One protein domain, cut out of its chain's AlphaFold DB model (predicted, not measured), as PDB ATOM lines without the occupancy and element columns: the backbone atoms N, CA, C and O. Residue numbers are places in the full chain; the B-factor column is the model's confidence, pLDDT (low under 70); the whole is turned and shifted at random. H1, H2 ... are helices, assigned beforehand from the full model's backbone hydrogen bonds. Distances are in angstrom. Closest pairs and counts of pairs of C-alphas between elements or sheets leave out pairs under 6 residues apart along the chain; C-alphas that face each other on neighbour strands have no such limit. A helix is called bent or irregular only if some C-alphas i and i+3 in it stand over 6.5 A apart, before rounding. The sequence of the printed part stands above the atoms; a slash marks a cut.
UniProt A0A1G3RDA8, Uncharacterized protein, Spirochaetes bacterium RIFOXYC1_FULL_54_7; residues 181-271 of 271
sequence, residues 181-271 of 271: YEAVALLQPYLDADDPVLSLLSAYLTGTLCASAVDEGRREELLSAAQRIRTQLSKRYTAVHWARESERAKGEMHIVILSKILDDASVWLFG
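AT A GLANCE: This is residues 181 to 271 of the 271 residues of an uncharacterized protein of Spirochaetes bacterium RIFOXYC1_FULL_54_7 (UniProt A0A1G3RDA8). Three helices fold back on one another, with H2 in the middle, H3 along one side of it and H1 along another, and H6 crosses the first part of H2 and the last part of H3. H4 runs the opposite way to H6, loosely beside it, and the short H5 sits between H4 and H6 along the chain, far from the middle of the domain. The printed part has 91 residues with six named helices, H1 to H6 in chain order, and no named strand; the class is all helix. The whole is compact, with a radius of gyration of the C-alphas of 12.7 A and spans of 37 by 27 by 21 A.

HOW THE PARTS SIT: The longest helix, H3 (residues 216 to 236), touches H2 (residues 196 to 213) at Ala 226 and Ala 203, their closest C-alphas, 4.4 A apart. They form a helical hairpin at a shallow tilt of 24 degrees, opposite ways. H2 is the hub, touching four helices. H1 (residues 181 to 190) makes another helical hairpin with H2, at 21 degrees, a shallow tilt; the C-alphas of Tyr 190 and Ser 199 are closest, at 5.6 A. H1 and H3 are near each other. H6 (residues 259 to 270) touches residues 197 to 204 of H2 alone, about perpendicular at 87 degrees, with the C-alphas of Tyr 204 and Ala 265 closest at 5.7 A. H6 also touches H3, at 83 degrees, about perpendicular, with the C-alphas of Arg 230 and Leu 269 closest at 5.7 A. H4 (residues 239 to 249) and H6 only just touch, with 3 pairs of C-alphas within 8 A, the closest being those of Ala 239 and Phe 270 at 7.0 A; their tilt is a shallow 25 degrees, opposite ways. H4 only just touches H2, with 3 pairs, at Val 197 and Ser 246, whose C-alphas are 6.7 A apart. H3 and H4 are apart. H5 (residues 253 to 257) is close to H4 but not clearly touching, and meets H6 only through their link. Helix packing is part aligned, part crossed. Every O i to N i+4 pair is within hydrogen-bond range in H4 and H5; the counts are 3 of 6 in H1, 10 of 14 in H2, 16 of 17 in H3 and 7 of 8 in H6.

IN THESE COORDINATES: H3 is 30.5 A long, from C-alpha 216 at (-36.118, 13.949, 3.450) to C-alpha 236. H2, 25.0 A, has a kink of 27 degrees near residue 207. H1, 15.5 A, begins at (-35.547, 1.204, 3.887) and is only just irregular: C-alphas 186 and 189 are 6.8 A apart. H4 is 15.1 A, H5 6.7 A and H6 16.7 A, ending at (-51.561, 10.293, 23.562).

THE WHOLE: The C-alphas of Gly 217 and Gly 251, the two farthest apart, are 38.8 A apart. The five links between helices are tight, and the printed part has no cut. Mean pLDDT of the printed part is 93.3, and no printed residue is under 70.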
ATOM      1  N   TYR A 181     -34.887   1.319   5.196       91.81
ATOM      2  CA  TYR A 181     -35.547   1.204   3.887       91.81
ATOM      3  C   TYR A 181     -36.253  -0.144   3.688       91.81
ATOM      4  O   TYR A 181     -37.379  -0.187   3.194       91.81
ATOM      5  N   GLU A 182     -35.609  -1.236   4.098       94.31
ATOM      6  CA  GLU A 182     -36.168  -2.586   3.990       94.31
ATOM      7  C   GLU A 182     -37.264  -2.815   5.035       94.31
ATOM      8  O   GLU A 182     -38.323  -3.359   4.720       94.31
ATOM      9  N   ALA A 183     -37.044  -2.332   6.261       94.88
ATOM     10  CA  ALA A 183     -38.028  -2.416   7.332       94.88
ATOM     11  C   ALA A 183     -39.347  -1.727   6.958       94.88
ATOM     12  O   ALA A 183     -40.414  -2.304   7.142       94.88
ATOM     13  N   VAL A 184     -39.286  -0.521   6.383       93.69
ATOM     14  CA  VAL A 184     -40.466   0.259   5.975       93.69
ATOM     15  C   VAL A 184     -41.343  -0.507   4.990       93.69
ATOM     16  O   VAL A 184     -42.561  -0.540   5.157       93.69
ATOM     17  N   ALA A 185     -40.740  -1.157   3.989       92.19
ATOM     18  CA  ALA A 185     -41.489  -1.938   3.007       92.19
ATOM     19  C   ALA A 185     -42.289  -3.074   3.667       92.19
ATOM     20  O   ALA A 185     -43.409  -3.366   3.249       92.19
ATOM     21  N   LEU A 186     -41.738  -3.673   4.725       93.44
ATOM     22  CA  LEU A 186     -42.386  -4.742   5.480       93.44
ATOM     23  C   LEU A 186     -43.349  -4.242   6.561       93.44
ATOM     24  O   LEU A 186     -44.278  -4.963   6.904       93.44
ATOM     25  N   LEU A 187     -43.166  -3.032   7.096       94.88
ATOM     26  CA  LEU A 187     -44.074  -2.437   8.086       94.88
ATOM     27  C   LEU A 187     -45.355  -1.884   7.452       94.88
ATOM     28  O   LEU A 187     -46.399  -1.875   8.104       94.88
ATOM     29  N   GLN A 188     -45.296  -1.455   6.187       93.38
ATOM     30  CA  GLN A 188     -46.409  -0.803   5.493       93.38
ATOM     31  C   GLN A 188     -47.742  -1.575   5.572       93.38
ATOM     32  O   GLN A 188     -48.754  -0.950   5.901       93.38
ATOM     33  N   PRO A 189     -47.796  -2.905   5.342       93.62
ATOM     34  CA  PRO A 189     -49.052  -3.657   5.403       93.62
ATOM     35  C   PRO A 189     -49.665  -3.725   6.807       93.62
ATOM     36  O   PRO A 189     -50.847  -4.033   6.947       93.62
ATOM     37  N   TYR A 190     -48.874  -3.468   7.851       95.44
ATOM     38  CA  TYR A 190     -49.298  -3.593   9.245       95.44
ATOM     39  C   TYR A 190     -49.764  -2.275   9.860       95.44
ATOM     40  O   TYR A 190     -50.359  -2.301  10.934       95.44
ATOM     41  N   LEU A 191     -49.574  -1.142   9.175       94.81
ATOM     42  CA  LEU A 191     -50.100   0.156   9.612       94.81
ATOM     43  C   LEU A 191     -51.621   0.119   9.801       94.81
ATOM     44  O   LEU A 191     -52.123   0.631  10.795       94.81
ATOM     45  N   ASP A 192     -52.338  -0.546   8.898       93.44
ATOM     46  CA  ASP A 192     -53.798  -0.692   8.930       93.44
ATOM     47  C   ASP A 192     -54.240  -2.084   9.426       93.44
ATOM     48  O   ASP A 192     -55.304  -2.582   9.058       93.44
ATOM     49  N   ALA A 193     -53.416  -2.756  10.238       94.75
ATOM     50  CA  ALA A 193     -53.777  -4.057  10.792       94.75
ATOM     51  C   ALA A 193     -55.010  -3.968  11.713       94.75
ATOM     52  O   ALA A 193     -55.142  -3.046  12.515       94.75
ATOM     53  N   ASP A 194     -55.870  -4.992  11.660       93.44
ATOM     54  CA  ASP A 194     -57.032  -5.118  12.561       93.44
ATOM     55  C   ASP A 194     -56.635  -5.171  14.044       93.44
ATOM     56  O   ASP A 194     -57.415  -4.783  14.914       93.44
ATOM     57  N   ASP A 195     -55.430  -5.680  14.315       95.38
ATOM     58  CA  ASP A 195     -54.813  -5.681  15.636       95.38
ATOM     59  C   ASP A 195     -54.288  -4.263  15.940       95.38
ATOM     60  O   ASP A 195     -53.320  -3.815  15.312       95.38
ATOM     61  N   PRO A 196     -54.909  -3.542  16.890       95.94
ATOM     62  CA  PRO A 196     -54.579  -2.149  17.156       95.94
ATOM     63  C   PRO A 196     -53.186  -1.984  17.778       95.94
ATOM     64  O   PRO A 196     -52.556  -0.946  17.586       95.94
ATOM     65  N   VAL A 197     -52.683  -2.995  18.493       96.69
ATOM     66  CA  VAL A 197     -51.342  -2.978  19.096       96.69
ATOM     67  C   VAL A 197     -50.293  -3.141  18.007       96.69
ATOM     68  O   VAL A 197     -49.330  -2.376  17.961       96.69
ATOM     69  N   LEU A 198     -50.516  -4.076  17.084       97.19
ATOM     70  CA  LEU A 198     -49.661  -4.252  15.913       97.19
ATOM     71  C   LEU A 198     -49.638  -2.997  15.026       97.19
ATOM     72  O   LEU A 198     -48.568  -2.564  14.595       97.19
ATOM     73  N   SER A 199     -50.809  -2.400  14.790       97.56
ATOM     74  CA  SER A 199     -50.962  -1.151  14.037       97.56
ATOM     75  C   SER A 199     -50.199   0.003  14.693       97.56
ATOM     76  O   SER A 199     -49.401   0.669  14.025       97.56
ATOM     77  N   LEU A 200     -50.347   0.186  16.012       97.81
ATOM     78  CA  LEU A 200     -49.625   1.230  16.739       97.81
ATOM     79  C   LEU A 200     -48.112   1.026  16.680       97.81
ATOM     80  O   LEU A 200     -47.389   1.971  16.377       97.81
ATOM     81  N   LEU A 201     -47.629  -0.185  16.967       97.56
ATOM     82  CA  LEU A 201     -46.197  -0.481  16.948       97.56
ATOM     83  C   LEU A 201     -45.609  -0.250  15.556       97.56
ATOM     84  O   LEU A 201     -44.556   0.369  15.429       97.56
ATOM     85  N   SER A 202     -46.308  -0.680  14.505       97.69
ATOM     86  CA  SER A 202     -45.867  -0.468  13.122       97.69
ATOM     87  C   SER A 202     -45.784   1.021  12.782       97.69
ATOM     88  O   SER A 202     -44.788   1.467  12.208       97.69
ATOM     89  N   ALA A 203     -46.780   1.812  13.192       97.50
ATOM     90  CA  ALA A 203     -46.785   3.261  13.007       97.50
ATOM     91  C   ALA A 203     -45.678   3.953  13.811       97.50
ATOM     92  O   ALA A 203     -44.970   4.804  13.274       97.50
ATOM     93  N   TYR A 204     -45.481   3.550  15.067       97.38
ATOM     94  CA  TYR A 204     -44.449   4.092  15.938       97.38
ATOM     95  C   TYR A 204     -43.047   3.829  15.378       97.38
ATOM     96  O   TYR A 204     -42.271   4.771  15.217       97.38
ATOM     97  N   LEU A 205     -42.732   2.584  14.997       96.44
ATOM     98  CA  LEU A 205     -41.439   2.239  14.393       96.44
ATOM     99  C   LEU A 205     -41.209   2.998  13.080       96.44
ATOM    100  O   LEU A 205     -40.104   3.484  12.833       96.44
ATOM    101  N   THR A 206     -42.252   3.134  12.258       96.50
ATOM    102  CA  THR A 206     -42.186   3.855  10.981       96.50
ATOM    103  C   THR A 206     -41.897   5.343  11.193       96.50
ATOM    104  O   THR A 206     -40.958   5.877  10.604       96.50
ATOM    105  N   GLY A 207     -42.660   6.006  12.065       94.56
ATOM    106  CA  GLY A 207     -42.586   7.453  12.270       94.56
ATOM    107  C   GLY A 207     -41.426   7.923  13.149       94.56
ATOM    108  O   GLY A 207     -40.973   9.053  12.993       94.56
ATOM    109  N   THR A 208     -40.926   7.088  14.063       92.88
ATOM    110  CA  THR A 208     -39.867   7.496  15.009       92.88
ATOM    111  C   THR A 208     -38.495   6.932  14.645       92.88
ATOM    112  O   THR A 208     -37.514   7.677  14.593       92.88
ATOM    113  N   LEU A 209     -38.415   5.633  14.344       90.81
ATOM    114  CA  LEU A 209     -37.139   4.952  14.111       90.81
ATOM    115  C   LEU A 209     -36.747   4.919  12.634       90.81
ATOM    116  O   LEU A 209     -35.576   5.097  12.318       90.81
ATOM    117  N   CYS A 210     -37.699   4.710  11.722       93.44
ATOM    118  CA  CYS A 210     -37.387   4.624  10.294       93.44
ATOM    119  C   CYS A 210     -37.313   6.003   9.630       93.44
ATOM    120  O   CYS A 210     -36.392   6.252   8.857       93.44
ATOM    121  N   ALA A 211     -38.239   6.911   9.949       91.56
ATOM    122  CA  ALA A 211     -38.297   8.242   9.341       91.56
ATOM    123  C   ALA A 211     -37.016   9.071   9.558       91.56
ATOM    124  O   ALA A 211     -36.645   9.865   8.701       91.56
ATOM    125  N   SER A 212     -36.312   8.879  10.677       89.88
ATOM    126  CA  SER A 212     -35.046   9.571  10.963       89.88
ATOM    127  C   SER A 212     -33.838   9.010  10.201       89.88
ATOM    128  O   SER A 212     -32.781   9.637  10.200       89.88
ATOM    129  N   ALA A 213     -33.982   7.850   9.556       88.81
ATOM    130  CA  ALA A 213     -32.907   7.115   8.893       88.81
ATOM    131  C   ALA A 213     -33.052   7.054   7.357       88.81
ATOM    132  O   ALA A 213     -32.261   6.377   6.700       88.81
ATOM    133  N   VAL A 214     -34.053   7.734   6.790       90.25
ATOM    134  CA  VAL A 214     -34.298   7.833   5.340       90.25
ATOM    135  C   VAL A 214     -34.117   9.273   4.847       90.25
ATOM    136  O   VAL A 214     -33.983  10.204   5.640       90.25
ATOM    137  N   ASP A 215     -34.101   9.453   3.527       89.88
ATOM    138  CA  ASP A 215     -34.048  10.756   2.861       89.88
ATOM    139  C   ASP A 215     -35.280  11.635   3.149       89.88
ATOM    140  O   ASP A 215     -36.358  11.136   3.472       89.88
ATOM    141  N   GLU A 216     -35.118  12.956   3.019       84.19
ATOM    142  CA  GLU A 216     -36.118  13.949   3.450       84.19
ATOM    143  C   GLU A 216     -37.476  13.788   2.743       84.19
ATOM    144  O   GLU A 216     -38.517  13.910   3.383       84.19
ATOM    145  N   GLY A 217     -37.482  13.433   1.452       83.50
ATOM    146  CA  GLY A 217     -38.724  13.212   0.705       83.50
ATOM    147  C   GLY A 217     -39.517  12.026   1.254       83.50
ATOM    148  O   GLY A 217     -40.706  12.140   1.543       83.50
ATOM    149  N   ARG A 218     -38.847  10.892   1.485       89.00
ATOM    150  CA  ARG A 218     -39.490   9.704   2.060       89.00
ATOM    151  C   ARG A 218     -39.825   9.875   3.539       89.00
ATOM    152  O   ARG A 218     -40.795   9.303   4.028       89.00
ATOM    153  N   ARG A 219     -39.047  10.670   4.268       92.25
ATOM    154  CA  ARG A 219     -39.276  10.967   5.683       92.25
ATOM    155  C   ARG A 219     -40.647  11.592   5.921       92.25
ATOM    156  O   ARG A 219     -41.360  11.132   6.814       92.25
ATOM    157  N   GLU A 220     -41.028  12.597   5.137       92.81
ATOM    158  CA  GLU A 220     -42.339  13.248   5.260       92.81
ATOM    159  C   GLU A 220     -43.491  12.263   5.022       92.81
ATOM    160  O   GLU A 220     -44.461  12.237   5.788       92.81
ATOM    161  N   GLU A 221     -43.358  11.385   4.023       93.12
ATOM    162  CA  GLU A 221     -44.339  10.334   3.744       93.12
ATOM    163  C   GLU A 221     -44.524   9.403   4.949       93.12
ATOM    164  O   GLU A 221     -45.654   9.172   5.388       93.12
ATOM    165  N   LEU A 222     -43.427   8.918   5.542       94.31
ATOM    166  CA  LEU A 222     -43.475   8.021   6.703       94.31
ATOM    167  C   LEU A 222     -44.067   8.698   7.940       94.31
ATOM    168  O   LEU A 222     -44.875   8.088   8.646       94.31
ATOM    169  N   LEU A 223     -43.711   9.960   8.187       95.56
ATOM    170  CA  LEU A 223     -44.286  10.751   9.274       95.56
ATOM    171  C   LEU A 223     -45.792  10.940   9.080       95.56
ATOM    172  O   LEU A 223     -46.562  10.743  10.022       95.56
ATOM    173  N   SER A 224     -46.228  11.258   7.859       94.94
ATOM    174  CA  SER A 224     -47.648  11.430   7.544       94.94
ATOM    175  C   SER A 224     -48.439  10.128   7.729       94.94
ATOM    176  O   SER A 224     -49.513  10.132   8.340       94.94
ATOM    177  N   ALA A 225     -47.882   8.994   7.289       95.25
ATOM    178  CA  ALA A 225     -48.492   7.678   7.434       95.25
ATOM    179  C   ALA A 225     -48.618   7.277   8.911       95.25
ATOM    180  O   ALA A 225     -49.695   6.866   9.348       95.25
ATOM    181  N   ALA A 226     -47.558   7.466   9.702       96.25
ATOM    182  CA  ALA A 226     -47.578   7.209  11.138       96.25
ATOM    183  C   ALA A 226     -48.592   8.110  11.866       96.25
ATOM    184  O   ALA A 226     -49.383   7.632  12.684       96.25
ATOM    185  N   GLN A 227     -48.635   9.402  11.527       96.50
ATOM    186  CA  GLN A 227     -49.550  10.366  12.143       96.50
ATOM    187  C   GLN A 227     -51.021  10.078  11.814       96.50
ATOM    188  O   GLN A 227     -51.899  10.288  12.660       96.50
ATOM    189  N   ARG A 228     -51.309   9.559  10.615       97.00
ATOM    190  CA  ARG A 228     -52.649   9.084  10.245       97.00
ATOM    191  C   ARG A 228     -53.115   7.982  11.194       97.00
ATOM    192  O   ARG A 228     -54.201   8.108  11.760       97.00
ATOM    193  N   ILE A 229     -52.293   6.952  11.402       97.25
ATOM    194  CA  ILE A 229     -52.623   5.837  12.303       97.25
ATOM    195  C   ILE A 229     -52.780   6.328  13.741       97.25
ATOM    196  O   ILE A 229     -53.788   6.030  14.383       97.25
ATOM    197  N   ARG A 230     -51.851   7.166  14.223       96.50
ATOM    198  CA  ARG A 230     -51.945   7.797  15.548       96.50
ATOM    199  C   ARG A 230     -53.289   8.500  15.742       96.50
ATOM    200  O   ARG A 230     -53.958   8.291  16.748       96.50
ATOM    201  N   THR A 231     -53.708   9.294  14.758       95.75
ATOM    202  CA  THR A 231     -54.974  10.043  14.796       95.75
ATOM    203  C   THR A 231     -56.198   9.125  14.745       95.75
ATOM    204  O   THR A 231     -57.214   9.404  15.378       95.75
ATOM    205  N   GLN A 232     -56.140   8.030  13.987       95.75
ATOM    206  CA  GLN A 232     -57.224   7.046  13.926       95.75
ATOM    207  C   GLN A 232     -57.383   6.305  15.261       95.75
ATOM    208  O   GLN A 232     -58.500   6.184  15.768       95.75
ATOM    209  N   LEU A 233     -56.275   5.862  15.859       96.12
ATOM    210  CA  LEU A 233     -56.284   5.148  17.133       96.12
ATOM    211  C   LEU A 233     -56.672   6.058  18.303       96.12
ATOM    212  O   LEU A 233     -57.491   5.646  19.123       96.12
ATOM    213  N   SER A 234     -56.185   7.302  18.353       95.19
ATOM    214  CA  SER A 234     -56.531   8.248  19.426       95.19
ATOM    215  C   SER A 234     -57.998   8.694  19.394       95.19
ATOM    216  O   SER A 234     -58.564   9.031  20.430       95.19
ATOM    217  N   LYS A 235     -58.653   8.646  18.225       95.19
ATOM    218  CA  LYS A 235     -60.111   8.832  18.108       95.19
ATOM    219  C   LYS A 235     -60.902   7.620  18.595       95.19
ATOM    220  O   LYS A 235     -62.016   7.778  19.085       95.19
ATOM    221  N   ARG A 236     -60.358   6.413  18.417       95.38
ATOM    222  CA  ARG A 236     -61.032   5.151  18.757       95.38
ATOM    223  C   ARG A 236     -60.859   4.768  20.227       95.38
ATOM    224  O   ARG A 236     -61.770   4.180  20.805       95.38
ATOM    225  N   TYR A 237     -59.715   5.084  20.823       95.81
ATOM    226  CA  TYR A 237     -59.361   4.688  22.181       95.81
ATOM    227  C   TYR A 237     -59.079   5.907  23.054       95.81
ATOM    228  O   TYR A 237     -58.330   6.798  22.673       95.81
ATOM    229  N   THR A 238     -59.623   5.909  24.270       95.12
ATOM    230  CA  THR A 238     -59.136   6.791  25.341       95.12
ATOM    231  C   THR A 238     -57.899   6.173  25.993       95.12
ATOM    232  O   THR A 238     -57.708   4.959  25.909       95.12
ATOM    233  N   ALA A 239     -57.101   6.963  26.717       93.75
ATOM    234  CA  ALA A 239     -55.919   6.459  27.426       93.75
ATOM    235  C   ALA A 239     -56.236   5.274  28.364       93.75
ATOM    236  O   ALA A 239     -55.490   4.302  28.423       93.75
ATOM    237  N   VAL A 240     -57.388   5.309  29.045       94.38
ATOM    238  CA  VAL A 240     -57.824   4.228  29.946       94.38
ATOM    239  C   VAL A 240     -58.212   2.967  29.173       94.38
ATOM    240  O   VAL A 240     -57.862   1.860  29.581       94.38
ATOM    241  N   HIS A 241     -58.941   3.110  28.061       95.19
ATOM    242  CA  HIS A 241     -59.303   1.965  27.225       95.19
ATOM    243  C   HIS A 241     -58.078   1.355  26.549       95.19
ATOM    244  O   HIS A 241     -57.957   0.134  26.514       95.19
ATOM    245  N   TRP A 242     -57.152   2.195  26.086       96.50
ATOM    246  CA  TRP A 242     -55.892   1.759  25.506       96.50
ATOM    247  C   TRP A 242     -55.037   0.981  26.503       96.50
ATOM    248  O   TRP A 242     -54.583  -0.105  26.178       96.50
ATOM    249  N   ALA A 243     -54.887   1.476  27.736       94.06
ATOM    250  CA  ALA A 243     -54.129   0.773  28.771       94.06
ATOM    251  C   ALA A 243     -54.686  -0.633  29.049       94.06
ATOM    252  O   ALA A 243     -53.936  -1.580  29.252       94.06
ATOM    253  N   ARG A 244     -56.014  -0.809  29.023       94.69
ATOM    254  CA  ARG A 244     -56.620  -2.145  29.159       94.69
ATOM    255  C   ARG A 244     -56.329  -3.037  27.953       94.69
ATOM    256  O   ARG A 244     -56.114  -4.232  28.131       94.69
ATOM    257  N   GLU A 245     -56.348  -2.469  26.751       93.75
ATOM    258  CA  GLU A 245     -56.066  -3.197  25.513       93.75
ATOM    259  C   GLU A 245     -54.594  -3.627  25.433       93.75
ATOM    260  O   GLU A 245     -54.308  -4.788  25.144       93.75
ATOM    261  N   SER A 246     -53.660  -2.735  25.770       93.12
ATOM    262  CA  SER A 246     -52.227  -3.032  25.785       93.12
ATOM    263  C   SER A 246     -51.874  -4.075  26.849       93.12
ATOM    264  O   SER A 246     -51.142  -5.017  26.553       93.12
ATOM    265  N   GLU A 247     -52.449  -3.988  28.052       92.88
ATOM    266  CA  GLU A 247     -52.256  -5.005  29.095       92.88
ATOM    267  C   GLU A 247     -52.863  -6.358  28.709       92.88
ATOM    268  O   GLU A 247     -52.274  -7.407  28.971       92.88
ATOM    269  N   ARG A 248     -54.007  -6.367  28.015       92.94
ATOM    270  CA  ARG A 248     -54.567  -7.603  27.454       92.94
ATOM    271  C   ARG A 248     -53.621  -8.224  26.424       92.94
ATOM    272  O   ARG A 248     -53.436  -9.440  26.433       92.94
ATOM    273  N   ALA A 249     -53.027  -7.409  25.558       91.12
ATOM    274  CA  ALA A 249     -52.092  -7.856  24.531       91.12
ATOM    275  C   ALA A 249     -50.789  -8.413  25.135       91.12
ATOM    276  O   ALA A 249     -50.287  -9.444  24.686       91.12
ATOM    277  N   LYS A 250     -50.310  -7.831  26.243       90.25
ATOM    278  CA  LYS A 250     -49.222  -8.380  27.075       90.25
ATOM    279  C   LYS A 250     -49.567  -9.738  27.723       90.25
ATOM    280  O   LYS A 250     -48.727 -10.338  28.381       90.25
ATOM    281  N   GLY A 251     -50.763 -10.292  27.513       85.81
ATOM    282  CA  GLY A 251     -51.045 -11.698  27.814       85.81
ATOM    283  C   GLY A 251     -50.260 -12.684  26.933       85.81
ATOM    284  O   GLY A 251     -50.050 -13.832  27.330       85.81
ATOM    285  N   GLU A 252     -49.801 -12.258  25.751       86.19
ATOM    286  CA  GLU A 252     -48.983 -13.086  24.866       86.19
ATOM    287  C   GLU A 252     -47.491 -12.815  25.073       86.19
ATOM    288  O   GLU A 252     -47.024 -11.681  24.967       86.19
ATOM    289  N   MET A 253     -46.716 -13.879  25.318       83.31
ATOM    290  CA  MET A 253     -45.293 -13.772  25.673       83.31
ATOM    291  C   MET A 253     -44.480 -12.948  24.662       83.31
ATOM    292  O   MET A 253     -43.614 -12.175  25.053       83.31
ATOM    293  N   HIS A 254     -44.767 -13.073  23.366       86.44
ATOM    294  CA  HIS A 254     -44.038 -12.300  22.365       86.44
ATOM    295  C   HIS A 254     -44.282 -10.788  22.517       86.44
ATOM    296  O   HIS A 254     -43.334 -10.018  22.441       86.44
ATOM    297  N   ILE A 255     -45.503 -10.355  22.842       90.19
ATOM    298  CA  ILE A 255     -45.832  -8.932  23.034       90.19
ATOM    299  C   ILE A 255     -45.210  -8.382  24.320       90.19
ATOM    300  O   ILE A 255     -44.716  -7.258  24.325       90.19
ATOM    301  N   VAL A 256     -45.160  -9.169  25.398       88.12
ATOM    302  CA  VAL A 256     -44.506  -8.759  26.660       88.12
ATOM    303  C   VAL A 256     -43.058  -8.335  26.435       88.12
ATOM    304  O   VAL A 256     -42.575  -7.406  27.077       88.12
ATOM    305  N   ILE A 257     -42.356  -8.986  25.512       85.50
ATOM    306  CA  ILE A 257     -40.953  -8.680  25.203       85.50
ATOM    307  C   ILE A 257     -40.813  -7.287  24.578       85.50
ATOM    308  O   ILE A 257     -39.796  -6.620  24.756       85.50
ATOM    309  N   LEU A 258     -41.869  -6.806  23.927       91.38
ATOM    310  CA  LEU A 258     -41.966  -5.456  23.394       91.38
ATOM    311  C   LEU A 258     -42.500  -4.443  24.410       91.38
ATOM    312  O   LEU A 258     -42.706  -3.300  24.017       91.38
ATOM    313  N   SER A 259     -42.717  -4.804  25.685       90.94
ATOM    314  CA  SER A 259     -43.405  -3.932  26.660       90.94
ATOM    315  C   SER A 259     -42.839  -2.521  26.685       90.94
ATOM    316  O   SER A 259     -43.605  -1.576  26.593       90.94
ATOM    317  N   LYS A 260     -41.510  -2.369  26.697       91.81
ATOM    318  CA  LYS A 260     -40.879  -1.044  26.689       91.81
ATOM    319  C   LYS A 260     -41.250  -0.224  25.446       91.81
ATOM    320  O   LYS A 260     -41.668   0.916  25.574       91.81
ATOM    321  N   ILE A 261     -41.136  -0.815  24.257       94.12
ATOM    322  CA  ILE A 261     -41.456  -0.137  22.990       94.12
ATOM    323  C   ILE A 261     -42.958   0.132  22.892       94.12
ATOM    324  O   ILE A 261     -43.368   1.165  22.377       94.12
ATOM    325  N   LEU A 262     -43.786  -0.780  23.398       95.56
ATOM    326  CA  LEU A 262     -45.228  -0.601  23.459       95.56
ATOM    327  C   LEU A 262     -45.616   0.526  24.418       95.56
ATOM    328  O   LEU A 262     -46.513   1.302  24.099       95.56
ATOM    329  N   ASP A 263     -44.949   0.643  25.563       94.62
ATOM    330  CA  ASP A 263     -45.171   1.725  26.518       94.62
ATOM    331  C   ASP A 263     -44.744   3.068  25.897       94.62
ATOM    332  O   ASP A 263     -45.531   4.015  25.905       94.62
ATOM    333  N   ASP A 264     -43.581   3.128  25.237       95.62
ATOM    334  CA  ASP A 264     -43.113   4.316  24.505       95.62
ATOM    335  C   ASP A 264     -44.076   4.703  23.364       95.62
ATOM    336  O   ASP A 264     -44.431   5.873  23.198       95.62
ATOM    337  N   ALA A 265     -44.567   3.720  22.605       96.31
ATOM    338  CA  ALA A 265     -45.560   3.924  21.555       96.31
ATOM    339  C   ALA A 265     -46.913   4.386  22.119       96.31
ATOM    340  O   ALA A 265     -47.611   5.179  21.487       96.31
ATOM    341  N   SER A 266     -47.284   3.915  23.311       96.12
ATOM    342  CA  SER A 266     -48.512   4.316  24.009       96.12
ATOM    343  C   SER A 266     -48.428   5.754  24.510       96.12
ATOM    344  O   SER A 266     -49.411   6.488  24.411       96.12
ATOM    345  N   VAL A 267     -47.260   6.171  25.010       95.44
ATOM    346  CA  VAL A 267     -46.990   7.578  25.329       95.44
ATOM    347  C   VAL A 267     -47.114   8.403  24.055       95.44
ATOM    348  O   VAL A 267     -47.943   9.305  24.013       95.44
ATOM    349  N   TRP A 268     -46.419   8.009  22.985       95.94
ATOM    350  CA  TRP A 268     -46.495   8.685  21.688       95.94
ATOM    351  C   TRP A 268     -47.924   8.777  21.133       95.94
ATOM    352  O   TRP A 268     -48.272   9.774  20.507       95.94
ATOM    353  N   LEU A 269     -48.788   7.788  21.373       95.94
ATOM    354  CA  LEU A 269     -50.182   7.824  20.926       95.94
ATOM    355  C   LEU A 269     -50.949   9.021  21.516       95.94
ATOM    356  O   LEU A 269     -51.655   9.713  20.776       95.94
ATOM    357  N   PHE A 270     -50.783   9.292  22.815       93.75
ATOM    358  CA  PHE A 270     -51.561  10.293  23.562       93.75
ATOM    359  C   PHE A 270     -50.802  11.581  23.925       93.75
ATOM    360  O   PHE A 270     -51.450  12.542  24.338       93.75
ATOM    361  N   GLY A 271     -49.477  11.624  23.745       74.50
ATOM    362  CA  GLY A 271     -48.608  12.775  24.023       74.50
ATOM    363  C   GLY A 271     -47.399  12.802  23.106       74.50
ATOM    364  O   GLY A 271     -46.456  12.028  23.359       74.50
TER     365      GLY A 271